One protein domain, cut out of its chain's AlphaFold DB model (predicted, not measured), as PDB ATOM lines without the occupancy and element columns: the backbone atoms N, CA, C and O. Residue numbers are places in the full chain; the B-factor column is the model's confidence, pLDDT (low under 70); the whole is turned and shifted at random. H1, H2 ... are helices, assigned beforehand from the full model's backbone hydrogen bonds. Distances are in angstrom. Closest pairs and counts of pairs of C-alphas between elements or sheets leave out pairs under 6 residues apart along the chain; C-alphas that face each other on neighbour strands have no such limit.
ATOM      1  N   ALA A   4     170.379 167.114 125.109       75.44
ATOM      2  CA  ALA A   4     171.834 167.246 125.199       75.44
ATOM      3  C   ALA A   4     172.466 167.866 123.938       75.44
ATOM      4  O   ALA A   4     173.340 168.714 124.045       75.44
ATOM      5  N   GLN A   5     171.985 167.496 122.747       75.62
ATOM      6  CA  GLN A   5     172.472 168.067 121.485       75.62
ATOM      7  C   GLN A   5     172.103 169.549 121.359       75.62
ATOM      8  O   GLN A   5     172.909 170.339 120.891       75.62
ATOM      9  N   PHE A   6     170.905 169.935 121.811       80.81
ATOM     10  CA  PHE A   6     170.484 171.336 121.832       80.81
ATOM     11  C   PHE A   6     171.359 172.187 122.759       80.81
ATOM     12  O   PHE A   6     171.849 173.238 122.355       80.81
ATOM     13  N   ILE A   7     171.591 171.713 123.986       83.75
ATOM     14  CA  ILE A   7     172.457 172.414 124.943       83.75
ATOM     15  C   ILE A   7     173.869 172.540 124.373       83.75
ATOM     16  O   ILE A   7     174.444 173.623 124.415       83.75
ATOM     17  N   GLN A   8     174.389 171.477 123.754       85.06
ATOM     18  CA  GLN A   8     175.697 171.516 123.107       85.06
ATOM     19  C   GLN A   8     175.774 172.602 122.020       85.06
ATOM     20  O   GLN A   8     176.741 173.354 121.993       85.06
ATOM     21  N   THR A   9     174.737 172.768 121.189       83.00
ATOM     22  CA  THR A   9     174.721 173.837 120.171       83.00
ATOM     23  C   THR A   9     174.663 175.253 120.755       83.00
ATOM     24  O   THR A   9     175.136 176.185 120.111       83.00
ATOM     25  N   ALA A  10     174.098 175.431 121.955       88.31
ATOM     26  CA  ALA A  10     174.132 176.712 122.661       88.31
ATOM     27  C   ALA A  10     175.521 176.985 123.264       88.31
ATOM     28  O   ALA A  10     175.989 178.117 123.218       88.31
ATOM     29  N   ILE A  11     176.204 175.953 123.773       89.62
ATOM     30  CA  ILE A  11     177.592 176.062 124.254       89.62
ATOM     31  C   ILE A  11     178.528 176.448 123.106       89.62
ATOM     32  O   ILE A  11     179.304 177.386 123.240       89.62
ATOM     33  N   GLU A  12     178.406 175.787 121.955       88.50
ATOM     34  CA  GLU A  12     179.200 176.113 120.763       88.50
ATOM     35  C   GLU A  12     178.982 177.561 120.297       88.50
ATOM     36  O   GLU A  12     179.919 178.218 119.842       88.50
ATOM     37  N   GLU A  13     177.757 178.076 120.439       90.62
ATOM     38  CA  GLU A  13     177.449 179.480 120.167       90.62
ATOM     39  C   GLU A  13     178.156 180.425 121.140       90.62
ATOM     40  O   GLU A  13     178.784 181.393 120.711       90.62
ATOM     41  N   ILE A  14     178.093 180.124 122.439       93.50
ATOM     42  CA  ILE A  14     178.767 180.883 123.498       93.50
ATOM     43  C   ILE A  14     180.279 180.930 123.245       93.50
ATOM     44  O   ILE A  14     180.866 182.012 123.242       93.50
ATOM     45  N   ASP A  15     180.904 179.781 122.983       92.31
ATOM     46  CA  ASP A  15     182.346 179.685 122.738       92.31
ATOM     47  C   ASP A  15     182.762 180.477 121.493       92.31
ATOM     48  O   ASP A  15     183.808 181.135 121.468       92.31
ATOM     49  N   HIS A  16     181.925 180.462 120.455       92.88
ATOM     50  CA  HIS A  16     182.162 181.255 119.259       92.88
ATOM     51  C   HIS A  16     182.077 182.763 119.540       92.88
ATOM     52  O   HIS A  16     182.971 183.503 119.122       92.88
ATOM     53  N   ILE A  17     181.064 183.215 120.291       94.88
ATOM     54  CA  ILE A  17     180.934 184.620 120.709       94.88
ATOM     55  C   ILE A  17     182.179 185.052 121.487       94.88
ATOM     56  O   ILE A  17     182.771 186.077 121.157       94.88
ATOM     57  N   ILE A  18     182.621 184.256 122.466       94.94
ATOM     58  CA  ILE A  18     183.816 184.547 123.279       94.94
ATOM     59  C   ILE A  18     185.057 184.737 122.402       94.94
ATOM     60  O   ILE A  18     185.869 185.625 122.665       94.94
ATOM     61  N   LYS A  19     185.197 183.921 121.353       94.88
ATOM     62  CA  LYS A  19     186.348 183.939 120.446       94.88
ATOM     63  C   LYS A  19     186.348 185.122 119.472       94.88
ATOM     64  O   LYS A  19     187.424 185.581 119.095       94.88
ATOM     65  N   VAL A  20     185.179 185.560 119.003       95.81
ATOM     66  CA  VAL A  20     185.054 186.507 117.874       95.81
ATOM     67  C   VAL A  20     184.673 187.922 118.316       95.81
ATOM     68  O   VAL A  20     185.069 188.900 117.669       95.81
ATOM     69  N   ALA A  21     183.908 188.056 119.400       96.81
ATOM     70  CA  ALA A  21     183.476 189.347 119.912       96.81
ATOM     71  C   ALA A  21     184.591 190.031 120.716       96.81
ATOM     72  O   ALA A  21     185.284 189.425 121.535       96.81
ATOM     73  N   THR A  22     184.735 191.335 120.508       97.44
ATOM     74  CA  THR A  22     185.646 192.184 121.282       97.44
ATOM     75  C   THR A  22     185.143 192.366 122.712       97.44
ATOM     76  O   THR A  22     183.951 192.240 122.994       97.44
ATOM     77  N   ASP A  23     186.029 192.747 123.633       97.00
ATOM     78  CA  ASP A  23     185.639 193.012 125.026       97.00
ATOM     79  C   ASP A  23     184.598 194.130 125.143       97.00
ATOM     80  O   ASP A  23     183.670 194.038 125.946       97.00
ATOM     81  N   LYS A  24     184.678 195.150 124.277       97.31
ATOM     82  CA  LYS A  24     183.678 196.223 124.206       97.31
ATOM     83  C   LYS A  24     182.301 195.701 123.795       97.31
ATOM     84  O   LYS A  24     181.299 196.150 124.339       97.31
ATOM     85  N   GLU A  25     182.246 194.786 122.830       97.81
ATOM     86  CA  GLU A  25     180.996 194.170 122.373       97.81
ATOM     87  C   GLU A  25     180.397 193.283 123.468       97.81
ATOM     88  O   GLU A  25     179.237 193.467 123.833       97.81
ATOM     89  N   LYS A  26     181.206 192.401 124.070       97.06
ATOM     90  CA  LYS A  26     180.788 191.530 125.182       97.06
ATOM     91  C   LYS A  26     180.302 192.346 126.384       97.06
ATOM     92  O   LYS A  26     179.285 192.015 126.991       97.06
ATOM     93  N   GLY A  27     180.970 193.462 126.684       96.31
ATOM     94  CA  GLY A  27     180.611 194.372 127.773       96.31
ATOM     95  C   GLY A  27     179.208 194.980 127.661       96.31
ATOM     96  O   GLY A  27     178.620 195.317 128.687       96.31
ATOM     97  N   ARG A  28     178.636 195.066 126.450       96.12
ATOM     98  CA  ARG A  28     177.281 195.603 126.214       96.12
ATOM     99  C   ARG A  28     176.152 194.621 126.536       96.12
ATOM    100  O   ARG A  28     175.005 195.046 126.598       96.12
ATOM    101  N   LEU A  29     176.454 193.335 126.731       94.69
ATOM    102  CA  LEU A  29     175.434 192.322 127.004       94.69
ATOM    103  C   LEU A  29     174.712 192.577 128.337       94.69
ATOM    104  O   LEU A  29     175.339 192.712 129.391       94.69
ATOM    105  N   ASP A  30     173.383 192.576 128.276       91.75
ATOM    106  CA  ASP A  30     172.438 192.692 129.382       91.75
ATOM    107  C   ASP A  30     171.165 191.872 129.083       91.75
ATOM    108  O   ASP A  30     170.258 192.308 128.364       91.75
ATOM    109  N   PHE A  31     171.058 190.672 129.664       88.44
ATOM    110  CA  PHE A  31     169.886 189.818 129.446       88.44
ATOM    111  C   PHE A  31     168.642 190.272 130.212       88.44
ATOM    112  O   PHE A  31     167.553 189.802 129.893       88.44
ATOM    113  N   ARG A  32     168.734 191.252 131.129       85.38
ATOM    114  CA  ARG A  32     167.540 191.820 131.790       85.38
ATOM    115  C   ARG A  32     166.582 192.461 130.788       85.38
ATOM    116  O   ARG A  32     165.377 192.482 131.012       85.38
ATOM    117  N   HIS A  33     167.125 192.967 129.681       82.50
ATOM    118  CA  HIS A  33     166.378 193.616 128.605       82.50
ATOM    119  C   HIS A  33     166.375 192.797 127.312       82.50
ATOM    120  O   HIS A  33     166.030 193.329 126.255       82.50
ATOM    121  N   PHE A  34     166.775 191.521 127.378       86.62
ATOM    122  CA  PHE A  34     166.844 190.668 126.204       86.62
ATOM    123  C   PHE A  34     165.478 190.560 125.526       86.62
ATOM    124  O   PHE A  34     164.474 190.170 126.121       86.62
ATOM    125  N   ASN A  35     165.455 190.922 124.247       84.69
ATOM    126  CA  ASN A  35     164.294 190.784 123.392       84.69
ATOM    127  C   ASN A  35     164.766 190.506 121.969       84.69
ATOM    128  O   ASN A  35     165.133 191.417 121.229       84.69
ATOM    129  N   ARG A  36     164.713 189.233 121.585       80.38
ATOM    130  CA  ARG A  36     165.098 188.753 120.252       80.38
ATOM    131  C   ARG A  36     164.375 189.451 119.093       80.38
ATOM    132  O   ARG A  36     164.913 189.523 117.998       80.38
ATOM    133  N   SER A  37     163.142 189.918 119.312       82.06
ATOM    134  CA  SER A  37     162.303 190.499 118.259       82.06
ATOM    135  C   SER A  37     162.643 191.966 118.009       82.06
ATOM    136  O   SER A  37     162.023 192.601 117.162       82.06
ATOM    137  N   HIS A  38     163.593 192.517 118.766       86.25
ATOM    138  CA  HIS A  38     164.012 193.900 118.672       86.25
ATOM    139  C   HIS A  38     165.491 193.964 118.284       86.25
ATOM    140  O   HIS A  38     166.346 193.420 118.986       86.25
ATOM    141  N   ASN A  39     165.791 194.677 117.194       85.19
ATOM    142  CA  ASN A  39     167.116 194.697 116.565       85.19
ATOM    143  C   ASN A  39     168.257 195.086 117.513       85.19
ATOM    144  O   ASN A  39     169.368 194.603 117.366       85.19
ATOM    145  N   GLU A  40     168.000 195.939 118.499       91.75
ATOM    146  CA  GLU A  40     169.034 196.380 119.449       91.75
ATOM    147  C   GLU A  40     169.064 195.556 120.748       91.75
ATOM    148  O   GLU A  40     169.942 195.739 121.586       91.75
ATOM    149  N   ARG A  41     168.082 194.666 120.958       90.31
ATOM    150  CA  ARG A  41     167.901 193.942 122.229       90.31
ATOM    151  C   ARG A  41     168.061 192.429 122.111       90.31
ATOM    152  O   ARG A  41     168.079 191.768 123.151       90.31
ATOM    153  N   CYS A  42     168.202 191.871 120.907       90.06
ATOM    154  CA  CYS A  42     168.709 190.505 120.747       90.06
ATOM    155  C   CYS A  42     170.188 190.434 121.173       90.06
ATOM    156  O   CYS A  42     170.837 191.470 121.317       90.06
ATOM    157  N   ILE A  43     170.751 189.234 121.342       92.62
ATOM    158  CA  ILE A  43     172.135 189.066 121.835       92.62
ATOM    159  C   ILE A  43     173.130 189.825 120.943       92.62
ATOM    160  O   ILE A  43     173.933 190.630 121.417       92.62
ATOM    161  N   TYR A  44     173.023 189.633 119.630       92.56
ATOM    162  CA  TYR A  44     173.894 190.272 118.644       92.56
ATOM    163  C   TYR A  44     173.642 191.773 118.508       92.56
ATOM    164  O   TYR A  44     174.583 192.545 118.325       92.56
ATOM    165  N   GLY A  45     172.389 192.193 118.655       93.50
ATOM    166  CA  GLY A  45     171.968 193.588 118.669       93.50
ATOM    167  C   GLY A  45     172.570 194.361 119.830       93.50
ATOM    168  O   GLY A  45     173.138 195.425 119.629       93.50
ATOM    169  N   GLN A  46     172.561 193.784 121.030       95.25
ATOM    170  CA  GLN A  46     173.197 194.405 122.191       95.25
ATOM    171  C   GLN A  46     174.707 194.568 121.983       95.25
ATOM    172  O   GLN A  46     175.276 195.610 122.300       95.25
ATOM    173  N   MET A  47     175.365 193.566 121.392       95.50
ATOM    174  CA  MET A  47     176.802 193.629 121.109       95.50
ATOM    175  C   MET A  47     177.148 194.667 120.035       95.50
ATOM    176  O   MET A  47     178.130 195.398 120.180       95.50
ATOM    177  N   THR A  48     176.352 194.762 118.967       95.94
ATOM    178  CA  THR A  48     176.744 195.449 117.718       95.94
ATOM    179  C   THR A  48     175.925 196.693 117.379       95.94
ATOM    180  O   THR A  48     176.343 197.478 116.533       95.94
ATOM    181  N   GLY A  49     174.801 196.908 118.054       94.31
ATOM    182  CA  GLY A  49     173.806 197.938 117.761       94.31
ATOM    183  C   GLY A  49     172.623 197.429 116.932       94.31
ATOM    184  O   GLY A  49     171.536 197.962 117.084       94.31
ATOM    185  N   ASP A  50     172.786 196.390 116.104       89.81
ATOM    186  CA  ASP A  50     171.694 195.831 115.290       89.81
ATOM    187  C   ASP A  50     171.937 194.341 114.966       89.81
ATOM    188  O   ASP A  50     172.986 193.985 114.423       89.81
ATOM    189  N   CYS A  51     170.957 193.473 115.251       86.81
ATOM    190  CA  CYS A  51     170.964 192.036 114.938       86.81
ATOM    191  C   CYS A  51     171.223 191.710 113.453       86.81
ATOM    192  O   CYS A  51     171.694 190.619 113.136       86.81
ATOM    193  N   ALA A  52     170.874 192.617 112.540       83.25
ATOM    194  CA  ALA A  52     171.022 192.466 111.095       83.25
ATOM    195  C   ALA A  52     172.304 193.113 110.541       83.25
ATOM    196  O   ALA A  52     172.565 193.005 109.336       83.25
ATOM    197  N   SER A  53     173.107 193.763 111.393       86.69
ATOM    198  CA  SER A  53     174.378 194.364 110.986       86.69
ATOM    199  C   SER A  53     175.355 193.313 110.457       86.69
ATOM    200  O   SER A  53     175.313 192.139 110.830       86.69
ATOM    201  N   ASP A  54     176.281 193.726 109.594       88.62
ATOM    202  CA  ASP A  54     177.313 192.811 109.099       88.62
ATOM    203  C   ASP A  54     178.200 192.301 110.237       88.62
ATOM    204  O   ASP A  54     178.527 191.115 110.278       88.62
ATOM    205  N   ARG A  55     178.458 193.144 111.247       93.50
ATOM    206  CA  ARG A  55     179.177 192.727 112.451       93.50
ATOM    207  C   ARG A  55     178.412 191.668 113.250       93.50
ATOM    208  O   ARG A  55     179.022 190.715 113.728       93.50
ATOM    209  N   ALA A  56     177.086 191.770 113.358       90.50
ATOM    210  CA  ALA A  56     176.271 190.725 113.978       90.50
ATOM    211  C   ALA A  56     176.374 189.395 113.216       90.50
ATOM    212  O   ALA A  56     176.498 188.343 113.841       90.50
ATOM    213  N   LYS A  57     176.398 189.428 111.878       85.62
ATOM    214  CA  LYS A  57     176.575 188.229 111.036       85.62
ATOM    215  C   LYS A  57     177.964 187.601 111.164       85.62
ATOM    216  O   LYS A  57     178.098 186.404 110.927       85.62
ATOM    217  N   GLU A  58     178.988 188.387 111.491       88.88
ATOM    218  CA  GLU A  58     180.336 187.880 111.771       88.88
ATOM    219  C   GLU A  58     180.427 187.182 113.127       88.88
ATOM    220  O   GLU A  58     181.079 186.145 113.226       88.88
ATOM    221  N   ILE A  59     179.793 187.752 114.159       90.00
ATOM    222  CA  ILE A  59     179.783 187.182 115.516       90.00
ATOM    223  C   ILE A  59     178.853 185.969 115.598       90.00
ATOM    224  O   ILE A  59     179.048 185.093 116.431       90.00
ATOM    225  N   MET A  60     177.820 185.904 114.764       85.81
ATOM    226  CA  MET A  60     176.895 184.782 114.745       85.81
ATOM    227  C   MET A  60     177.517 183.574 114.033       85.81
ATOM    228  O   MET A  60     177.879 183.666 112.854       85.81
ATOM    229  N   PRO A  61     177.615 182.410 114.695       79.38
ATOM    230  CA  PRO A  61     178.273 181.268 114.096       79.38
ATOM    231  C   PRO A  61     177.481 180.747 112.894       79.38
ATOM    232  O   PRO A  61     176.286 180.459 112.958       79.38
ATOM    233  N   LYS A  62     178.189 180.538 111.780       70.06
ATOM    234  CA  LYS A  62     177.641 179.995 110.520       70.06
ATOM    235  C   LYS A  62     177.301 178.499 110.587       70.06
ATOM    236  O   LYS A  62     177.004 177.888 109.566       70.06
ATOM    237  N   ILE A  63     177.367 177.901 111.775       61.06
ATOM    238  CA  ILE A  63     177.104 176.476 112.017       61.06
ATOM    239  C   ILE A  63     175.627 176.111 111.809       61.06
ATOM    240  O   ILE A  63     175.286 174.937 111.669       61.06
ATOM    241  N   TYR A  64     174.743 177.106 111.730       60.81
ATOM    242  CA  TYR A  64     173.331 176.905 111.439       60.81
ATOM    243  C   TYR A  64     173.095 176.951 109.928       60.81
ATOM    244  O   TYR A  64     173.411 177.944 109.272       60.81
ATOM    245  N   LYS A  65     172.512 175.881 109.364       48.53
ATOM    246  CA  LYS A  65     172.024 175.894 107.977       48.53
ATOM    247  C   LYS A  65     171.111 177.105 107.801       48.53
ATOM    248  O   LYS A  65     170.058 177.182 108.429       48.53
ATOM    249  N   THR A  66     171.517 178.030 106.939       40.16
ATOM    250  CA  THR A  66     170.691 179.150 106.496       40.16
ATOM    251  C   THR A  66     169.447 178.560 105.842       40.16
ATOM    252  O   THR A  66     169.542 177.921 104.795       40.16
ATOM    253  N   ILE A  67     168.281 178.720 106.462       40.78
ATOM    254  CA  ILE A  67     167.021 178.388 105.798       40.78
ATOM    255  C   ILE A  67     166.553 179.673 105.115       40.78
ATOM    256  O   ILE A  67     166.015 180.574 105.754       40.78
ATOM    257  N   SER A  68     166.842 179.779 103.818       34.44
ATOM    258  CA  SER A  68     166.368 180.874 102.974       34.44
ATOM    259  C   SER A  68     164.886 180.666 102.660       34.44
ATOM    260  O   SER A  68     164.512 179.639 102.098       34.44
ATOM    261  N   TYR A  69     164.052 181.645 103.000       38.47
ATOM    262  CA  TYR A  69     162.719 181.796 102.420       38.47
ATOM    263  C   TYR A  69     162.698 183.143 101.698       38.47
ATOM    264  O   TYR A  69     163.177 184.131 102.253       38.47
ATOM    265  N   GLY A  70     162.188 183.155 100.461       33.53
ATOM    266  CA  GLY A  70     162.378 184.164  99.403       33.53
ATOM    267  C   GLY A  70     161.995 185.628  99.666       33.53
ATOM    268  O   GLY A  70     161.797 186.363  98.706       33.53
ATOM    269  N   ASN A  71     161.900 186.078 100.920       34.34
ATOM    270  CA  ASN A  71     161.440 187.415 101.284       34.34
ATOM    271  C   ASN A  71     162.356 188.118 102.322       34.34
ATOM    272  O   ASN A  71     161.982 189.165 102.841       34.34
ATOM    273  N   GLY A  72     163.541 187.578 102.649       39.75
ATOM    274  CA  GLY A  72     164.539 188.260 103.494       39.75
ATOM    275  C   GLY A  72     165.501 187.322 104.235       39.75
ATOM    276  O   GLY A  72     165.146 186.196 104.579       39.75
ATOM    277  N   TRP A  73     166.725 187.796 104.492       35.44
ATOM    278  CA  TRP A  73     167.784 187.038 105.170       35.44
ATOM    279  C   TRP A  73     167.493 186.882 106.664       35.44
ATOM    280  O   TRP A  73     167.241 187.863 107.360       35.44
ATOM    281  N   ALA A  74     167.567 185.653 107.168       40.38
ATOM    282  CA  ALA A  74     167.546 185.372 108.595       40.38
ATOM    283  C   ALA A  74     168.494 184.225 108.926       40.38
ATOM    284  O   ALA A  74     168.506 183.197 108.251       40.38
ATOM    285  N   PHE A  75     169.268 184.413 109.987       41.31
ATOM    286  CA  PHE A  75     170.133 183.399 110.569       41.31
ATOM    287  C   PHE A  75     169.490 182.920 111.878       41.31
ATOM    288  O   PHE A  75     169.018 183.733 112.668       41.31
ATOM    289  N   GLY A  76     169.405 181.605 112.078       45.38
ATOM    290  CA  GLY A  76     168.802 180.987 113.265       45.38
ATOM    291  C   GLY A  76     168.310 179.565 112.989       45.38
ATOM    292  O   GLY A  76     168.051 179.204 111.839       45.38
ATOM    293  N   MET A  77     168.176 178.741 114.032       42.59
ATOM    294  CA  MET A  77     167.476 177.458 113.918       42.59
ATOM    295  C   MET A  77     165.969 177.727 113.863       42.59
ATOM    296  O   MET A  77     165.426 178.441 114.704       42.59
ATOM    297  N   GLN A  78     165.271 177.137 112.892       41.50
ATOM    298  CA  GLN A  78     163.812 177.160 112.875       41.50
ATOM    299  C   GLN A  78     163.292 176.354 114.070       41.50
ATOM    300  O   GLN A  78     163.501 175.140 114.152       41.50
ATOM    301  N   ASP A  79     162.589 177.014 114.991       41.81
ATOM    302  CA  ASP A  79     161.666 176.304 115.864       41.81
ATOM    303  C   ASP A  79     160.458 175.902 115.010       41.81
ATOM    304  O   ASP A  79     159.544 176.697 114.767       41.81
ATOM    305  N   PHE A  80     160.492 174.671 114.488       37.53
ATOM    306  CA  PHE A  80     159.477 174.093 113.593       37.53
ATOM    307  C   PHE A  80     158.054 174.082 114.184       37.53
ATOM    308  O   PHE A  80     157.110 173.723 113.488       37.53
ATOM    309  N   THR A  81     157.881 174.489 115.443       37.12
ATOM    310  CA  THR A  81     156.587 174.517 116.125       37.12
ATOM    311  C   THR A  81     155.874 175.875 116.087       37.12
ATOM    312  O   THR A  81     154.663 175.898 116.287       37.12
ATOM    313  N   ARG A  82     156.570 177.006 115.843       37.03
ATOM    314  CA  ARG A  82     155.981 178.356 116.041       37.03
ATOM    315  C   ARG A  82     156.308 179.439 115.000       37.03
ATOM    316  O   ARG A  82     155.782 180.539 115.112       37.03
ATOM    317  N   GLY A  83     157.153 179.176 113.998       46.09
ATOM    318  CA  GLY A  83     157.543 180.210 113.013       46.09
ATOM    319  C   GLY A  83     158.454 181.307 113.587       46.09
ATOM    320  O   GLY A  83     158.693 182.337 112.963       46.09
ATOM    321  N   GLU A  84     158.982 181.069 114.782       50.69
ATOM    322  CA  GLU A  84     159.792 181.989 115.559       50.69
ATOM    323  C   GLU A  84     161.295 181.737 115.317       50.69
ATOM    324  O   GLU A  84     161.753 180.594 115.347       50.69
ATOM    325  N   ARG A  85     162.074 182.802 115.072       65.69
ATOM    326  CA  ARG A  85     163.513 182.735 114.744       65.69
ATOM    327  C   ARG A  85     164.360 182.933 116.005       65.69
ATOM    328  O   ARG A  85     164.289 183.993 116.617       65.69
ATOM    329  N   PHE A  86     165.120 181.918 116.407       70.94
ATOM    330  CA  PHE A  86     166.048 181.993 117.541       70.94
ATOM    331  C   PHE A  86     167.398 181.403 117.145       70.94
ATOM    332  O   PHE A  86     167.454 180.415 116.401       70.94
ATOM    333  N   THR A  87     168.477 181.927 117.713       81.94
ATOM    334  CA  THR A  87     169.685 181.111 117.857       81.94
ATOM    335  C   THR A  87     169.532 180.116 119.018       81.94
ATOM    336  O   THR A  87     168.670 180.301 119.888       81.94
ATOM    337  N   PRO A  88     170.292 179.008 119.047       85.00
ATOM    338  CA  PRO A  88     170.264 178.076 120.170       85.00
ATOM    339  C   PRO A  88     170.464 178.733 121.533       85.00
ATOM    340  O   PRO A  88     169.715 178.412 122.456       85.00
ATOM    341  N   LEU A  89     171.405 179.671 121.654       89.56
ATOM    342  CA  LEU A  89     171.641 180.431 122.874       89.56
ATOM    343  C   LEU A  89     170.413 181.251 123.256       89.56
ATOM    344  O   LEU A  89     169.940 181.142 124.382       89.56
ATOM    345  N   GLU A  90     169.844 182.011 122.319       88.06
ATOM    346  CA  GLU A  90     168.636 182.799 122.570       88.06
ATOM    347  C   GLU A  90     167.484 181.929 123.065       88.06
ATOM    348  O   GLU A  90     166.831 182.265 124.050       88.06
ATOM    349  N   LYS A  91     167.260 180.778 122.423       85.19
ATOM    350  CA  LYS A  91     166.244 179.820 122.863       85.19
ATOM    351  C   LYS A  91     166.571 179.242 124.240       85.19
ATOM    352  O   LYS A  91     165.666 179.080 125.053       85.19
ATOM    353  N   TYR A  92     167.839 178.941 124.512       87.56
ATOM    354  CA  TYR A  92     168.276 178.413 125.801       87.56
ATOM    355  C   TYR A  92     168.036 179.419 126.931       87.56
ATOM    356  O   TYR A  92     167.546 179.025 127.986       87.56
ATOM    357  N   LEU A  93     168.254 180.717 126.692       89.12
ATOM    358  CA  LEU A  93     167.968 181.772 127.671       89.12
ATOM    359  C   LEU A  93     166.495 181.793 128.103       89.12
ATOM    360  O   LEU A  93     166.224 181.975 129.287       89.12
ATOM    361  N   PHE A  94     165.545 181.528 127.199       85.00
ATOM    362  CA  PHE A  94     164.120 181.417 127.558       85.00
ATOM    363  C   PHE A  94     163.782 180.186 128.407       85.00
ATOM    364  O   PHE A  94     162.721 180.144 129.026       85.00
ATOM    365  N   MET A  95     164.639 179.166 128.408       85.75
ATOM    366  CA  MET A  95     164.386 177.897 129.093       85.75
ATOM    367  C   MET A  95     164.984 177.836 130.499       85.75
ATOM    368  O   MET A  95     164.629 176.939 131.264       85.75
ATOM    369  N   VAL A  96     165.901 178.743 130.833       88.31
ATOM    370  CA  VAL A  96     166.639 178.727 132.098       88.31
ATOM    371  C   VAL A  96     166.224 179.871 133.016       88.31
ATOM    372  O   VAL A  96     165.653 180.871 132.586       88.31
ATOM    373  N   ASN A  97     166.508 179.713 134.308       90.44
ATOM    374  CA  ASN A  97     166.224 180.738 135.307       90.44
ATOM    375  C   ASN A  97     167.172 181.957 135.170       90.44
ATOM    376  O   ASN A  97     168.238 181.843 134.554       90.44
ATOM    377  N   PRO A  98     166.820 183.112 135.765       90.19
ATOM    378  CA  PRO A  98     167.640 184.324 135.700       90.19
ATOM    379  C   PRO A  98     169.075 184.160 136.222       90.19
ATOM    380  O   PRO A  98     169.990 184.757 135.662       90.19
ATOM    381  N   ASP A  99     169.305 183.321 137.237       91.19
ATOM    382  CA  ASP A  99     170.655 183.077 137.768       91.19
ATOM    383  C   ASP A  99     171.553 182.388 136.731       91.19
ATOM    384  O   ASP A  99     172.722 182.738 136.567       91.19
ATOM    385  N   THR A 100     170.995 181.442 135.974       92.00
ATOM    386  CA  THR A 100     171.699 180.768 134.876       92.00
ATOM    387  C   THR A 100     171.956 181.741 133.728       92.00
ATOM    388  O   THR A 100     173.049 181.749 133.165       92.00
ATOM    389  N   GLN A 101     170.989 182.607 133.403       92.19
ATOM    390  CA  GLN A 101     171.192 183.676 132.420       92.19
ATOM    391  C   GLN A 101     172.352 184.594 132.831       92.19
ATOM    392  O   GLN A 101     173.205 184.904 132.001       92.19
ATOM    393  N   LEU A 102     172.421 184.983 134.109       91.81
ATOM    394  CA  LEU A 102     173.504 185.807 134.639       91.81
ATOM    395  C   LEU A 102     174.858 185.103 134.504       91.81
ATOM    396  O   LEU A 102     175.787 185.702 133.971       91.81
ATOM    397  N   GLN A 103     174.960 183.830 134.899       93.62
ATOM    398  CA  GLN A 103     176.199 183.056 134.749       93.62
ATOM    399  C   GLN A 103     176.671 182.988 133.292       93.62
ATOM    400  O   GLN A 103     177.864 183.118 133.028       93.62
ATOM    401  N   ILE A 104     175.749 182.838 132.336       94.62
ATOM    402  CA  ILE A 104     176.080 182.844 130.907       94.62
ATOM    403  C   ILE A 104     176.672 184.195 130.489       94.62
ATOM    404  O   ILE A 104     177.711 184.212 129.832       94.62
ATOM    405  N   ILE A 105     176.064 185.325 130.878       94.50
ATOM    406  CA  ILE A 105     176.620 186.654 130.561       94.50
ATOM    407  C   ILE A 105     178.004 186.817 131.173       94.50
ATOM    408  O   ILE A 105     178.924 187.247 130.481       94.50
ATOM    409  N   GLN A 106     178.150 186.493 132.459       94.06
ATOM    410  CA  GLN A 106     179.414 186.624 133.180       94.06
ATOM    411  C   GLN A 106     180.505 185.788 132.515       94.06
ATOM    412  O   GLN A 106     181.625 186.257 132.336       94.06
ATOM    413  N   TYR A 107     180.169 184.575 132.077       95.94
ATOM    414  CA  TYR A 107     181.092 183.715 131.351       95.94
ATOM    415  C   TYR A 107     181.475 184.310 129.991       95.94
ATOM    416  O   TYR A 107     182.662 184.407 129.689       95.94
ATOM    417  N   ILE A 108     180.504 184.799 129.206       95.44
ATOM    418  CA  ILE A 108     180.789 185.472 127.927       95.44
ATOM    419  C   ILE A 108     181.701 186.684 128.145       95.44
ATOM    420  O   ILE A 108     182.649 186.887 127.393       95.44
ATOM    421  N   LYS A 109     181.460 187.476 129.193       95.06
ATOM    422  CA  LYS A 109     182.277 188.644 129.544       95.06
ATOM    423  C   LYS A 109     183.655 188.290 130.116       95.06
ATOM    424  O   LYS A 109     184.481 189.186 130.260       95.06
ATOM    425  N   GLY A 110     183.925 187.017 130.408       93.56
ATOM    426  CA  GLY A 110     185.166 186.572 131.045       93.56
ATOM    427  C   GLY A 110     185.244 186.891 132.543       93.56
ATOM    428  O   GLY A 110     186.323 186.837 133.122       93.56
TER     429      GLY A 110
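This is residues 4 to 110 of the 118 residues of an uncharacterized protein of Maribacter sp (UniProt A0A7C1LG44). One long helix, H1, runs along one side of a small helical body; H5 crosses it near Ala 10, and H6 and H4 pack on its later residues, with H3 and the very short H2 continuing the body beyond H4. From this body the long link between H4 and H5, residues 60 to 87, swings out in a wide loop by way of Gly 70 and returns through a small pairing of residues 77 to 78 with 85 to 86. The printed part has 107 residues, with six named helices, H1 to H6 in chain order, and no named strand; the class is all helix, though under half of the residues, 53, are in named elements. The whole is compact, with a radius of gyration of the C-alphas of 13.0 A and spans of 38 by 30 by 23 A.

H1, residues 4 to 20, is the hub, touching three other helices. It touches H5, residues 88 to 95, at a steep tilt of 60 degrees, opposite ways; the closest C-alphas, of Ala 10 and Leu 89, are 4.5 A apart. With residues 14 to 18 alone it touches H6, residues 98 to 108, at a steep tilt of 43 degrees, the same way; the closest C-alphas, of Ile 18 and Ile 108, are 5.6 A apart. With residues 16 to 20 alone it touches H4, residues 54 to 59, at a steep tilt of 62 degrees, opposite ways; the closest C-alphas, of Val 20 and Ile 59, are 5.8 A apart. H4 touches H3, residues 43 to 48, at a steep tilt of 56 degrees, opposite ways, with the C-alphas of Tyr 44 and Ala 56 closest at 5.3 A. H3 also touches H2, residues 23 to 27, with the C-alphas of Glu 25 and Met 47 closest at 4.4 A. H5 and H6 are close but not clearly touching; H1 and H3 are apart. The helix packing is mostly crossed, the helices standing at an angle to one another: of the four touching pairs H1 and H4, H1 and H5, H1 and H6, and H3 and H4, 0 are at a shallow tilt. Every O i to N i+4 pair is within hydrogen-bond range in H1, H2, H3, H4 and H6, and 3 of 4 are in H5.

H1 measures 24.5 A from C-alpha 4 at (171.834, 167.246, 125.199) to C-alpha 20 at (185.054, 186.507, 117.874). H6 measures 15.3 A and ends with C-alpha 108 at (180.789, 185.472, 127.927). H5 measures 10.7 A, H3 and H4 8.9 A each, and H2 5.9 A.

The C-alphas of Gly 70 and Asp 99 are the two farthest apart, at 39.3 A. The printed part has no cut. The links H2 to H3 and H4 to H5 are long, with 15 and 28 residues. The mean pLDDT of the printed part is 79.5, and residues 63 to 85 are under 70.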